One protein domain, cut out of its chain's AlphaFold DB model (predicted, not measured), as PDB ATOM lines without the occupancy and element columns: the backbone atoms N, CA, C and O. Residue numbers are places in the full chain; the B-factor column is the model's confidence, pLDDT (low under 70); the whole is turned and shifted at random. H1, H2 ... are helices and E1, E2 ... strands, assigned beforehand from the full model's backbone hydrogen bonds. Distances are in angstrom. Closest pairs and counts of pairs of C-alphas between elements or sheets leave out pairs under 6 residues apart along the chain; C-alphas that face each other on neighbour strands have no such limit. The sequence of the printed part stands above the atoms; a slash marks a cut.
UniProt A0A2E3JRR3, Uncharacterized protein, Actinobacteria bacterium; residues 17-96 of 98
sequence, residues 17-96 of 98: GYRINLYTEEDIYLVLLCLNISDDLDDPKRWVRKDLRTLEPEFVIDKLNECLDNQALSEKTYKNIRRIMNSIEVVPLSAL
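AT A GLANCE: This is residues 17 to 96 of the 98 residues of an uncharacterized protein of Actinobacteria bacterium (UniProt A0A2E3JRR3). Two helices, H3 and H4, form a helical hairpin, and a third, H1, lies across both of them to complete a three-helix core. The short helix H2 sits near H1, and a small two-stranded ribbon, E1 beside E2, lies at one end of the longest axis, pairing the first residues of the printed part with residues close to its last. The printed part has 80 residues, with four named helices and two named strands in the order E1, H1, H2, H3, H4, E2; the sheet, in order E1 - E2, is antiparallel and the class is mostly helix. The whole is compact, with a radius of gyration of the C-alphas of 12.7 A, and spans 39 by 29 by 21 A.

HOW THE PARTS SIT: E1, residues 17 to 19, is the antiparallel neighbour of E2, residues 89 to 92, with 144 degrees between their directions. N 17 and O 91 are 2.8 A apart, and N 89 and O 19 are 2.9 A apart, both within hydrogen-bond range. H1, residues 25 to 37, is close to but not clearly touching H2, residues 49 to 53; their closest C-alphas, of Leu 32 and Arg 49, are 7.2 A apart. H1 touches H3, residues 57 to 69, about perpendicular at 77 degrees, with the C-alphas of Leu 35 and Lys 63 closest at 5.7 A. With residues 27 to 31 alone, H1 touches H4, residues 75 to 86, about perpendicular at 80 degrees; the closest C-alphas, of Leu 30 and Ile 81, are 7.1 A apart. H3 and H4, a hairpin, touch at a shallow tilt of 29 degrees, opposite ways, with the C-alphas of Leu 68 and Tyr 78 closest at 6.2 A. The closest C-alphas of E1 and H3, of Tyr 18 and Pro 57, are 5.8 A apart. Among the pairs that stay apart are H2 and H3, H2 and H4, and H1 and E2. In H1, H3 and H4 every O i to N i+4 pair is within hydrogen-bond range; in H2 it is 0 of 1, with 1 of 2 O i to N i+3 pairs.

IN THESE COORDINATES: E1 begins at C-alpha 17, (-4.028, -13.899, -30.059). H1 is 18.2 A long from C-alpha 25, (-2.200, -35.606, -20.402), to C-alpha 37. H2 has 5 residues, H3 is 18.9 A long and H4 is 16.5 A long. E2 ends at C-alpha 92, (-9.764, -11.926, -31.607).

THE WHOLE: The two C-alphas farthest apart, of Ala 72 and Ser 94, are 39.7 A apart. The printed part has no cut. The link from H1 to H2, 11 residues, is long; the other links are tight. The mean pLDDT of the printed part is 86.8, and residues 39 to 43, 93 and 95 to 96 are under 70.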
ATOM      1  N   GLY A  17      -4.847 -13.017 -30.886       80.06
ATOM      2  CA  GLY A  17      -4.028 -13.899 -30.059       80.06
ATOM      3  C   GLY A  17      -4.272 -15.362 -30.420       80.06
ATOM      4  O   GLY A  17      -5.193 -15.681 -31.179       80.06
ATOM      5  N   TYR A  18      -3.482 -16.262 -29.842       87.12
ATOM      6  CA  TYR A  18      -3.690 -17.702 -29.978       87.12
ATOM      7  C   TYR A  18      -4.134 -18.325 -28.660       87.12
ATOM      8  O   TYR A  18      -3.818 -17.852 -27.573       87.12
ATOM      9  N   ARG A  19      -4.863 -19.433 -28.753       88.94
ATOM     10  CA  ARG A  19      -5.181 -20.288 -27.616       88.94
ATOM     11  C   ARG A  19      -4.856 -21.729 -27.968       88.94
ATOM     12  O   ARG A  19      -5.395 -22.283 -28.923       88.94
ATOM     13  N   ILE A  20      -3.994 -22.343 -27.164       90.81
ATOM     14  CA  ILE A  20      -3.617 -23.750 -27.310       90.81
ATOM     15  C   ILE A  20      -4.418 -24.563 -26.296       90.81
ATOM     16  O   ILE A  20      -4.194 -24.472 -25.089       90.81
ATOM     17  N   ASN A  21      -5.366 -25.361 -26.780       87.06
ATOM     18  CA  ASN A  21      -6.172 -26.223 -25.925       87.06
ATOM     19  C   ASN A  21      -5.520 -27.608 -25.800       87.06
ATOM     20  O   ASN A  21      -5.526 -28.405 -26.734       87.06
ATOM     21  N   LEU A  22      -4.965 -27.903 -24.624       89.44
ATOM     22  CA  LEU A  22      -4.381 -29.211 -24.312       89.44
ATOM     23  C   LEU A  22      -5.442 -30.080 -23.634       89.44
ATOM     24  O   LEU A  22      -5.751 -29.894 -22.458       89.44
ATOM     25  N   TYR A  23      -6.033 -31.000 -24.394       84.44
ATOM     26  CA  TYR A  23      -7.196 -31.779 -23.952       84.44
ATOM     27  C   TYR A  23      -6.825 -33.048 -23.179       84.44
ATOM     28  O   TYR A  23      -7.663 -33.602 -22.469       84.44
ATOM     29  N   THR A  24      -5.587 -33.527 -23.328       92.44
ATOM     30  CA  THR A  24      -5.120 -34.789 -22.743       92.44
ATOM     31  C   THR A  24      -3.802 -34.615 -21.991       92.44
ATOM     32  O   THR A  24      -3.032 -33.692 -22.253       92.44
ATOM     33  N   GLU A  25      -3.510 -35.536 -21.069       93.62
ATOM     34  CA  GLU A  25      -2.200 -35.606 -20.402       93.62
ATOM     35  C   GLU A  25      -1.055 -35.840 -21.398       93.62
ATOM     36  O   GLU A  25       0.035 -35.302 -21.220       93.62
ATOM     37  N   GLU A  26      -1.314 -36.593 -22.471       93.06
ATOM     38  CA  GLU A  26      -0.350 -36.810 -23.552       93.06
ATOM     39  C   GLU A  26      -0.010 -35.490 -24.259       93.06
ATOM     40  O   GLU A  26       1.162 -35.231 -24.522       93.06
ATOM     41  N   ASP A  27      -0.991 -34.610 -24.479       94.38
ATOM     42  CA  ASP A  27      -0.750 -33.297 -25.093       94.38
ATOM     43  C   ASP A  27       0.121 -32.408 -24.214       94.38
ATOM     44  O   ASP A  27       1.061 -31.777 -24.693       94.38
ATOM     45  N   ILE A  28      -0.158 -32.398 -22.909       94.75
ATOM     46  CA  ILE A  28       0.637 -31.653 -21.928       94.75
ATOM     47  C   ILE A  28       2.074 -32.165 -21.919       94.75
ATOM     48  O   ILE A  28       3.015 -31.371 -21.947       94.75
ATOM     49  N   TYR A  29       2.248 -33.486 -21.902       94.75
ATOM     50  CA  TYR A  29       3.566 -34.103 -21.929       94.75
ATOM     51  C   TYR A  29       4.333 -33.760 -23.209       94.75
ATOM     52  O   TYR A  29       5.504 -33.401 -23.135       94.75
ATOM     53  N   LEU A  30       3.682 -33.828 -24.371       94.19
ATOM     54  CA  LEU A  30       4.315 -33.542 -25.656       94.19
ATOM     55  C   LEU A  30       4.723 -32.081 -25.801       94.19
ATOM     56  O   LEU A  30       5.823 -31.812 -26.274       94.19
ATOM     57  N   VAL A  31       3.885 -31.144 -25.358       94.50
ATOM     58  CA  VAL A  31       4.252 -29.722 -25.348       94.50
ATOM     59  C   VAL A  31       5.454 -29.485 -24.437       94.50
ATOM     60  O   VAL A  31       6.408 -28.835 -24.849       94.50
ATOM     61  N   LEU A  32       5.456 -30.056 -23.228       93.94
ATOM     62  CA  LEU A  32       6.595 -29.939 -22.314       93.94
ATOM     63  C   LEU A  32       7.856 -30.590 -22.876       93.94
ATOM     64  O   LEU A  32       8.937 -30.039 -22.702       93.94
ATOM     65  N   LEU A  33       7.734 -31.740 -23.540       92.19
ATOM     66  CA  LEU A  33       8.852 -32.366 -24.233       92.19
ATOM     67  C   LEU A  33       9.433 -31.377 -25.240       92.19
ATOM     68  O   LEU A  33      10.618 -31.083 -25.158       92.19
ATOM     69  N   CYS A  34       8.595 -30.809 -26.109       92.19
ATOM     70  CA  CYS A  34       9.051 -29.880 -27.134       92.19
ATOM     71  C   CYS A  34       9.747 -28.657 -26.527       92.19
ATOM     72  O   CYS A  34      10.879 -28.351 -26.885       92.19
ATOM     73  N   LEU A  35       9.130 -28.028 -25.526       91.38
ATOM     74  CA  LEU A  35       9.696 -26.880 -24.814       91.38
ATOM     75  C   LEU A  35      11.068 -27.158 -24.184       91.38
ATOM     76  O   LEU A  35      11.872 -26.244 -24.070       91.38
ATOM     77  N   ASN A  36      11.320 -28.391 -23.737       89.88
ATOM     78  CA  ASN A  36      12.540 -28.747 -23.007       89.88
ATOM     79  C   ASN A  36      13.633 -29.395 -23.870       89.88
ATOM     80  O   ASN A  36      14.761 -29.496 -23.398       89.88
ATOM     81  N   ILE A  37      13.315 -29.890 -25.071       86.94
ATOM     82  CA  ILE A  37      14.318 -30.444 -26.006       86.94
ATOM     83  C   ILE A  37      14.768 -29.433 -27.057       86.94
ATOM     84  O   ILE A  37      15.751 -29.674 -27.749       86.94
ATOM     85  N   SER A  38      14.009 -28.352 -27.222       78.12
ATOM     86  CA  SER A  38      14.378 -27.249 -28.098       78.12
ATOM     87  C   SER A  38      15.585 -26.545 -27.478       78.12
ATOM     88  O   SER A  38      15.449 -25.896 -26.443       78.12
ATOM     89  N   ASP A  39      16.765 -26.756 -28.062       61.22
ATOM     90  CA  ASP A  39      18.056 -26.305 -27.537       61.22
ATOM     91  C   ASP A  39      18.161 -24.770 -27.525       61.22
ATOM     92  O   ASP A  39      18.625 -24.158 -28.485       61.22
ATOM     93  N   ASP A  40      17.807 -24.146 -26.405       64.62
ATOM     94  CA  ASP A  40      18.400 -22.871 -26.006       64.62
ATOM     95  C   ASP A  40      19.543 -23.196 -25.034       64.62
ATOM     96  O   ASP A  40      19.358 -23.263 -23.821       64.62
ATOM     97  N   LEU A  41      20.737 -23.459 -25.586       57.00
ATOM     98  CA  LEU A  41      21.943 -23.879 -24.845       57.00
ATOM     99  C   LEU A  41      22.336 -22.920 -23.701       57.00
ATOM    100  O   LEU A  41      23.069 -23.317 -22.794       57.00
ATOM    101  N   ASP A  42      21.832 -21.685 -23.739       61.66
ATOM    102  CA  ASP A  42      22.102 -20.628 -22.766       61.66
ATOM    103  C   ASP A  42      21.009 -20.474 -21.685       61.66
ATOM    104  O   ASP A  42      21.223 -19.734 -20.720       61.66
ATOM    105  N   ASP A  43      19.865 -21.171 -21.787       68.31
ATOM    106  CA  ASP A  43      18.797 -21.122 -20.778       68.31
ATOM    107  C   ASP A  43      18.693 -22.450 -19.991       68.31
ATOM    108  O   ASP A  43      18.169 -23.448 -20.486       68.31
ATOM    109  N   PRO A  44      19.139 -22.501 -18.718       70.50
ATOM    110  CA  PRO A  44      19.008 -23.696 -17.884       70.50
ATOM    111  C   PRO A  44      17.559 -23.967 -17.437       70.50
ATOM    112  O   PRO A  44      17.309 -24.910 -16.673       70.50
ATOM    113  N   LYS A  45      16.599 -23.123 -17.830       82.31
ATOM    114  CA  LYS A  45      15.206 -23.234 -17.419       82.31
ATOM    115  C   LYS A  45      14.557 -24.487 -17.989       82.31
ATOM    116  O   LYS A  45      14.357 -24.643 -19.187       82.31
ATOM    117  N   ARG A  46      14.119 -25.354 -17.077       86.31
ATOM    118  CA  ARG A  46      13.234 -26.474 -17.399       86.31
ATOM    119  C   ARG A  46      11.785 -26.066 -17.213       86.31
ATOM    120  O   ARG A  46      11.373 -25.723 -16.104       86.31
ATOM    121  N   TRP A  47      11.021 -26.156 -18.288       90.25
ATOM    122  CA  TRP A  47       9.594 -25.889 -18.295       90.25
ATOM    123  C   TRP A  47       8.843 -27.032 -17.628       90.25
ATOM    124  O   TRP A  47       9.023 -28.206 -17.963       90.25
ATOM    125  N   VAL A  48       7.965 -26.687 -16.694       92.25
ATOM    126  CA  VAL A  48       7.072 -27.631 -16.023       92.25
ATOM    127  C   VAL A  48       5.614 -27.249 -16.253       92.25
ATOM    128  O   VAL A  48       5.285 -26.135 -16.650       92.25
ATOM    129  N   ARG A  49       4.693 -28.176 -15.969       92.75
ATOM    130  CA  ARG A  49       3.254 -28.024 -16.259       92.75
ATOM    131  C   ARG A  49       2.638 -26.707 -15.776       92.75
ATOM    132  O   ARG A  49       1.766 -26.166 -16.448       92.75
ATOM    133  N   LYS A  50       3.058 -26.205 -14.611       91.12
ATOM    134  CA  LYS A  50       2.551 -24.939 -14.053       91.12
ATOM    135  C   LYS A  50       2.890 -23.726 -14.931       91.12
ATOM    136  O   LYS A  50       2.106 -22.783 -14.955       91.12
ATOM    137  N   ASP A  51       3.992 -23.783 -15.675       90.00
ATOM    138  CA  ASP A  51       4.490 -22.671 -16.488       90.00
ATOM    139  C   ASP A  51       3.699 -22.525 -17.798       90.00
ATOM    140  O   ASP A  51       3.624 -21.434 -18.356       90.00
ATOM    141  N   LEU A  52       3.022 -23.590 -18.254       90.50
ATOM    142  CA  LEU A  52       2.199 -23.576 -19.472       90.50
ATOM    143  C   LEU A  52       1.066 -22.541 -19.431       90.50
ATOM    144  O   LEU A  52       0.568 -22.140 -20.474       90.50
ATOM    145  N   ARG A  53       0.639 -22.110 -18.237       87.88
ATOM    146  CA  ARG A  53      -0.393 -21.070 -18.075       87.88
ATOM    147  C   ARG A  53       0.136 -19.651 -18.250       87.88
ATOM    148  O   ARG A  53      -0.662 -18.733 -18.382       87.88
ATOM    149  N   THR A  54       1.448 -19.478 -18.155       87.75
ATOM    150  CA  THR A  54       2.120 -18.171 -18.181       87.75
ATOM    151  C   THR A  54       2.940 -17.956 -19.444       87.75
ATOM    152  O   THR A  54       3.451 -16.864 -19.650       87.75
ATOM    153  N   LEU A  55       3.113 -19.002 -20.250       89.44
ATOM    154  CA  LEU A  55       3.816 -18.920 -21.518       89.44
ATOM    155  C   LEU A  55       2.947 -18.245 -22.574       89.44
ATOM    156  O   LEU A  55       1.758 -18.549 -22.687       89.44
ATOM    157  N   GLU A  56       3.579 -17.390 -23.373       89.56
ATOM    158  CA  GLU A  56       2.962 -16.845 -24.577       89.56
ATOM    159  C   GLU A  56       2.692 -17.994 -25.569       89.56
ATOM    160  O   GLU A  56       3.599 -18.788 -25.854       89.56
ATOM    161  N   PRO A  57       1.464 -18.125 -26.092       91.19
ATOM    162  CA  PRO A  57       1.106 -19.154 -27.062       91.19
ATOM    163  C   PRO A  57       2.030 -19.205 -28.286       91.19
ATOM    164  O   PRO A  57       2.383 -20.292 -28.732       91.19
ATOM    165  N   GLU A  58       2.454 -18.054 -28.804       90.62
ATOM    166  CA  GLU A  58       3.366 -17.919 -29.942       90.62
ATOM    167  C   GLU A  58       4.708 -18.598 -29.662       90.62
ATOM    168  O   GLU A  58       5.180 -19.390 -30.472       90.62
ATOM    169  N   PHE A  59       5.266 -18.381 -28.468       90.81
ATOM    170  CA  PHE A  59       6.501 -19.037 -28.048       90.81
ATOM    171  C   PHE A  59       6.343 -20.562 -28.023       90.81
ATOM    172  O   PHE A  59       7.217 -21.298 -28.476       90.81
ATOM    173  N   VAL A  60       5.207 -21.057 -27.528       92.88
ATOM    174  CA  VAL A  60       4.930 -22.499 -27.523       92.88
ATOM    175  C   VAL A  60       4.804 -23.037 -28.951       92.88
ATOM    176  O   VAL A  60       5.322 -24.115 -29.236       92.88
ATOM    177  N   ILE A  61       4.147 -22.303 -29.852       93.38
ATOM    178  CA  ILE A  61       4.001 -22.673 -31.269       93.38
ATOM    179  C   ILE A  61       5.364 -22.795 -31.947       93.38
ATOM    180  O   ILE A  61       5.606 -23.791 -32.630       93.38
ATOM    181  N   ASP A  62       6.255 -21.831 -31.732       92.00
ATOM    182  CA  ASP A  62       7.600 -21.846 -32.308       92.00
ATOM    183  C   ASP A  62       8.373 -23.091 -31.861       92.00
ATOM    184  O   ASP A  62       8.887 -23.837 -32.695       92.00
ATOM    185  N   LYS A  63       8.329 -23.419 -30.566       91.88
ATOM    186  CA  LYS A  63       8.984 -24.618 -30.017       91.88
ATOM    187  C   LYS A  63       8.367 -25.928 -30.519       91.88
ATOM    188  O   LYS A  63       9.073 -26.919 -30.709       91.88
ATOM    189  N   LEU A  64       7.058 -25.959 -30.781       93.06
ATOM    190  CA  LEU A  64       6.418 -27.105 -31.437       93.06
ATOM    191  C   LEU A  64       6.890 -27.265 -32.889       93.06
ATOM    192  O   LEU A  64       7.122 -28.397 -33.315       93.06
ATOM    193  N   ASN A  65       7.062 -26.166 -33.630       92.88
ATOM    194  CA  ASN A  65       7.587 -26.196 -34.998       92.88
ATOM    195  C   ASN A  65       9.049 -26.660 -35.034       92.88
ATOM    196  O   ASN A  65       9.363 -27.573 -35.793       92.88
ATOM    197  N   GLU A  66       9.911 -26.129 -34.162       91.31
ATOM    198  CA  GLU A  66      11.307 -26.580 -34.021       91.31
ATOM    199  C   GLU A  66      11.381 -28.101 -33.790       91.31
ATOM    200  O   GLU A  66      12.187 -28.814 -34.392       91.31
ATOM    201  N   CYS A  67      10.476 -28.635 -32.968       90.75
ATOM    202  CA  CYS A  67      10.400 -30.068 -32.713       90.75
ATOM    203  C   CYS A  67       9.880 -30.891 -33.893       90.75
ATOM    204  O   CYS A  67      10.239 -32.063 -33.999       90.75
ATOM    205  N   LEU A  68       9.055 -30.322 -34.778       90.50
ATOM    206  CA  LEU A  68       8.648 -30.992 -36.016       90.50
ATOM    207  C   LEU A  68       9.805 -31.120 -37.016       90.50
ATOM    208  O   LEU A  68       9.818 -32.085 -37.782       90.50
ATOM    209  N   ASP A  69      10.757 -30.191 -36.985       86.44
ATOM    210  CA  ASP A  69      11.931 -30.189 -37.864       86.44
ATOM    211  C   ASP A  69      13.079 -31.063 -37.324       86.44
ATOM    212  O   ASP A  69      13.929 -31.543 -38.080       86.44
ATOM    213  N   ASN A  70      13.095 -31.327 -36.016       79.69
ATOM    214  CA  ASN A  70      14.085 -32.185 -35.369       79.69
ATOM    215  C   ASN A  70      13.826 -33.668 -35.676       79.69
ATOM    216  O   ASN A  70      12.752 -34.154 -35.352       79.69
ATOM    217  N   GLN A  71      14.811 -34.415 -36.194       74.44
ATOM    218  CA  GLN A  71      14.708 -35.841 -36.574       74.44
ATOM    219  C   GLN A  71      14.665 -36.849 -35.402       74.44
ATOM    220  O   GLN A  71      14.598 -38.057 -35.630       74.44
ATOM    221  N   ALA A  72      14.725 -36.393 -34.149       81.56
ATOM    222  CA  ALA A  72      14.822 -37.269 -32.978       81.56
ATOM    223  C   ALA A  72      13.490 -37.908 -32.532       81.56
ATOM    224  O   ALA A  72      13.490 -38.788 -31.668       81.56
ATOM    225  N   LEU A  73      12.347 -37.471 -33.071       86.31
ATOM    226  CA  LEU A  73      11.025 -37.891 -32.601       86.31
ATOM    227  C   LEU A  73      10.428 -39.025 -33.448       86.31
ATOM    228  O   LEU A  73      10.732 -39.205 -34.624       86.31
ATOM    229  N   SER A  74       9.540 -39.813 -32.838       89.62
ATOM    230  CA  SER A  74       8.834 -40.885 -33.550       89.62
ATOM    231  C   SER A  74       7.755 -40.334 -34.493       89.62
ATOM    232  O   SER A  74       7.166 -39.284 -34.231       89.62
ATOM    233  N   GLU A  75       7.389 -41.090 -35.536       91.62
ATOM    234  CA  GLU A  75       6.280 -40.725 -36.440       91.62
ATOM    235  C   GLU A  75       4.967 -40.454 -35.685       91.62
ATOM    236  O   GLU A  75       4.234 -39.510 -35.992       91.62
ATOM    237  N   LYS A  76       4.682 -41.262 -34.654       91.88
ATOM    238  CA  LYS A  76       3.512 -41.074 -33.788       91.88
ATOM    239  C   LYS A  76       3.574 -39.726 -33.067       91.88
ATOM    240  O   LYS A  76       2.575 -39.009 -33.025       91.88
ATOM    241  N   THR A  77       4.742 -39.373 -32.538       91.75
ATOM    242  CA  THR A  77       4.971 -38.100 -31.852       91.75
ATOM    243  C   THR A  77       4.710 -36.918 -32.786       91.75
ATOM    244  O   THR A  77       3.939 -36.033 -32.423       91.75
ATOM    245  N   TYR A  78       5.239 -36.936 -34.015       92.81
ATOM    246  CA  TYR A  78       4.968 -35.871 -34.990       92.81
ATOM    247  C   TYR A  78       3.486 -35.743 -35.333       92.81
ATOM    248  O   TYR A  78       2.969 -34.631 -35.427       92.81
ATOM    249  N   LYS A  79       2.773 -36.864 -35.510       93.94
ATOM    250  CA  LYS A  79       1.323 -36.841 -35.768       93.94
ATOM    251  C   LYS A  79       0.570 -36.162 -34.628       93.94
ATOM    252  O   LYS A  79      -0.320 -35.355 -34.891       93.94
ATOM    253  N   ASN A  80       0.950 -36.447 -33.387       94.50
ATOM    254  CA  ASN A  80       0.336 -35.825 -32.221       94.50
ATOM    255  C   ASN A  80       0.669 -34.329 -32.122       94.50
ATOM    256  O   ASN A  80      -0.241 -33.536 -31.906       94.50
ATOM    257  N   ILE A  81       1.919 -33.921 -32.367       94.12
ATOM    258  CA  ILE A  81       2.302 -32.498 -32.388       94.12
ATOM    259  C   ILE A  81       1.513 -31.742 -33.466       94.12
ATOM    260  O   ILE A  81       0.901 -30.715 -33.182       94.12
ATOM    261  N   ARG A  82       1.421 -32.292 -34.686       94.81
ATOM    262  CA  ARG A  82       0.610 -31.704 -35.767       94.81
ATOM    263  C   ARG A  82      -0.866 -31.607 -35.395       94.81
ATOM    264  O   ARG A  82      -1.513 -30.616 -35.717       94.81
ATOM    265  N   ARG A  83      -1.410 -32.615 -34.707       95.25
ATOM    266  CA  ARG A  83      -2.788 -32.582 -34.197       95.25
ATOM    267  C   ARG A  83      -2.988 -31.428 -33.213       95.25
ATOM    268  O   ARG A  83      -3.991 -30.734 -33.327       95.25
ATOM    269  N   ILE A  84      -2.047 -31.219 -32.288       94.88
ATOM    270  CA  ILE A  84      -2.083 -30.101 -31.333       94.88
ATOM    271  C   ILE A  84      -2.044 -28.771 -32.090       94.88
ATOM    272  O   ILE A  84      -2.930 -27.947 -31.888       94.88
ATOM    273  N   MET A  85      -1.099 -28.593 -33.018       93.50
ATOM    274  CA  MET A  85      -0.987 -27.374 -33.829       93.50
ATOM    275  C   MET A  85      -2.262 -27.060 -34.618       93.50
ATOM    276  O   MET A  85      -2.715 -25.921 -34.638       93.50
ATOM    277  N   ASN A  86      -2.888 -28.074 -35.214       93.19
ATOM    278  CA  ASN A  86      -4.141 -27.903 -35.955       93.19
ATOM    279  C   ASN A  86      -5.344 -27.569 -35.057       93.19
ATOM    280  O   ASN A  86      -6.384 -27.164 -35.570       93.19
ATOM    281  N   SER A  87      -5.231 -27.769 -33.740       92.00
ATOM    282  CA  SER A  87      -6.280 -27.444 -32.765       92.00
ATOM    283  C   SER A  87      -6.126 -26.058 -32.130       92.00
ATOM    284  O   SER A  87      -6.926 -25.691 -31.272       92.00
ATOM    285  N   ILE A  88      -5.102 -25.298 -32.526       91.94
ATOM    286  CA  ILE A  88      -4.858 -23.952 -32.009       91.94
ATOM    287  C   ILE A  88      -5.931 -23.005 -32.535       91.94
ATOM    288  O   ILE A  88      -6.181 -22.905 -33.737       91.94
ATOM    289  N   GLU A  89      -6.562 -22.291 -31.611       90.06
ATOM    290  CA  GLU A  89      -7.622 -21.342 -31.910       90.06
ATOM    291  C   GLU A  89      -7.042 -19.939 -32.053       90.06
ATOM    292  O   GLU A  89      -6.265 -19.480 -31.214       90.06
ATOM    293  N   VAL A  90      -7.460 -19.238 -33.105       87.12
ATOM    294  CA  VAL A  90      -7.177 -17.815 -33.285       87.12
ATOM    295  C   VAL A  90      -8.274 -17.026 -32.577       87.12
ATOM    296  O   VAL A  90      -9.445 -17.097 -32.953       87.12
ATOM    297  N   VAL A  91      -7.900 -16.289 -31.537       83.81
ATOM    298  CA  VAL A  91      -8.820 -15.537 -30.684       83.81
ATOM    299  C   VAL A  91      -8.711 -14.050 -31.025       83.81
ATOM    300  O   VAL A  91      -7.620 -13.488 -30.939       83.81
ATOM    301  N   PRO A  92      -9.805 -13.370 -31.407       79.75
ATOM    302  CA  PRO A  92      -9.764 -11.926 -31.607       79.75
ATOM    303  C   PRO A  92      -9.466 -11.231 -30.275       79.75
ATOM    304  O   PRO A  92     -10.028 -11.614 -29.246       79.75
ATOM    305  N   LEU A  93      -8.626 -10.188 -30.272       67.88
ATOM    306  CA  LEU A  93      -8.306  -9.456 -29.036       67.88
ATOM    307  C   LEU A  93      -9.561  -8.952 -28.305       67.88
ATOM    308  O   LEU A  93      -9.568  -8.885 -27.080       67.88
ATOM    309  N   SER A  94     -10.647  -8.652 -29.024       70.06
ATOM    310  CA  SER A  94     -11.927  -8.246 -28.430       70.06
ATOM    311  C   SER A  94     -12.521  -9.282 -27.466       70.06
ATOM    312  O   SER A  94     -13.321  -8.922 -26.610       70.06
ATOM    313  N   ALA A  95     -12.159 -10.561 -27.598       65.88
ATOM    314  CA  ALA A  95     -12.609 -11.638 -26.722       65.88
ATOM    315  C   ALA A  95     -11.734 -11.817 -25.466       65.88
ATOM    316  O   ALA A  95     -12.131 -12.558 -24.574       65.88
ATOM    317  N   LEU A  96     -10.577 -11.147 -25.381       58.31
ATOM    318  CA  LEU A  96      -9.671 -11.211 -24.224       58.31
ATOM    319  C   LEU A  96      -9.974 -10.151 -23.149       58.31
ATOM    320  O   LEU A  96      -9.485 -10.272 -22.030       58.31
TER     321      LEU A  96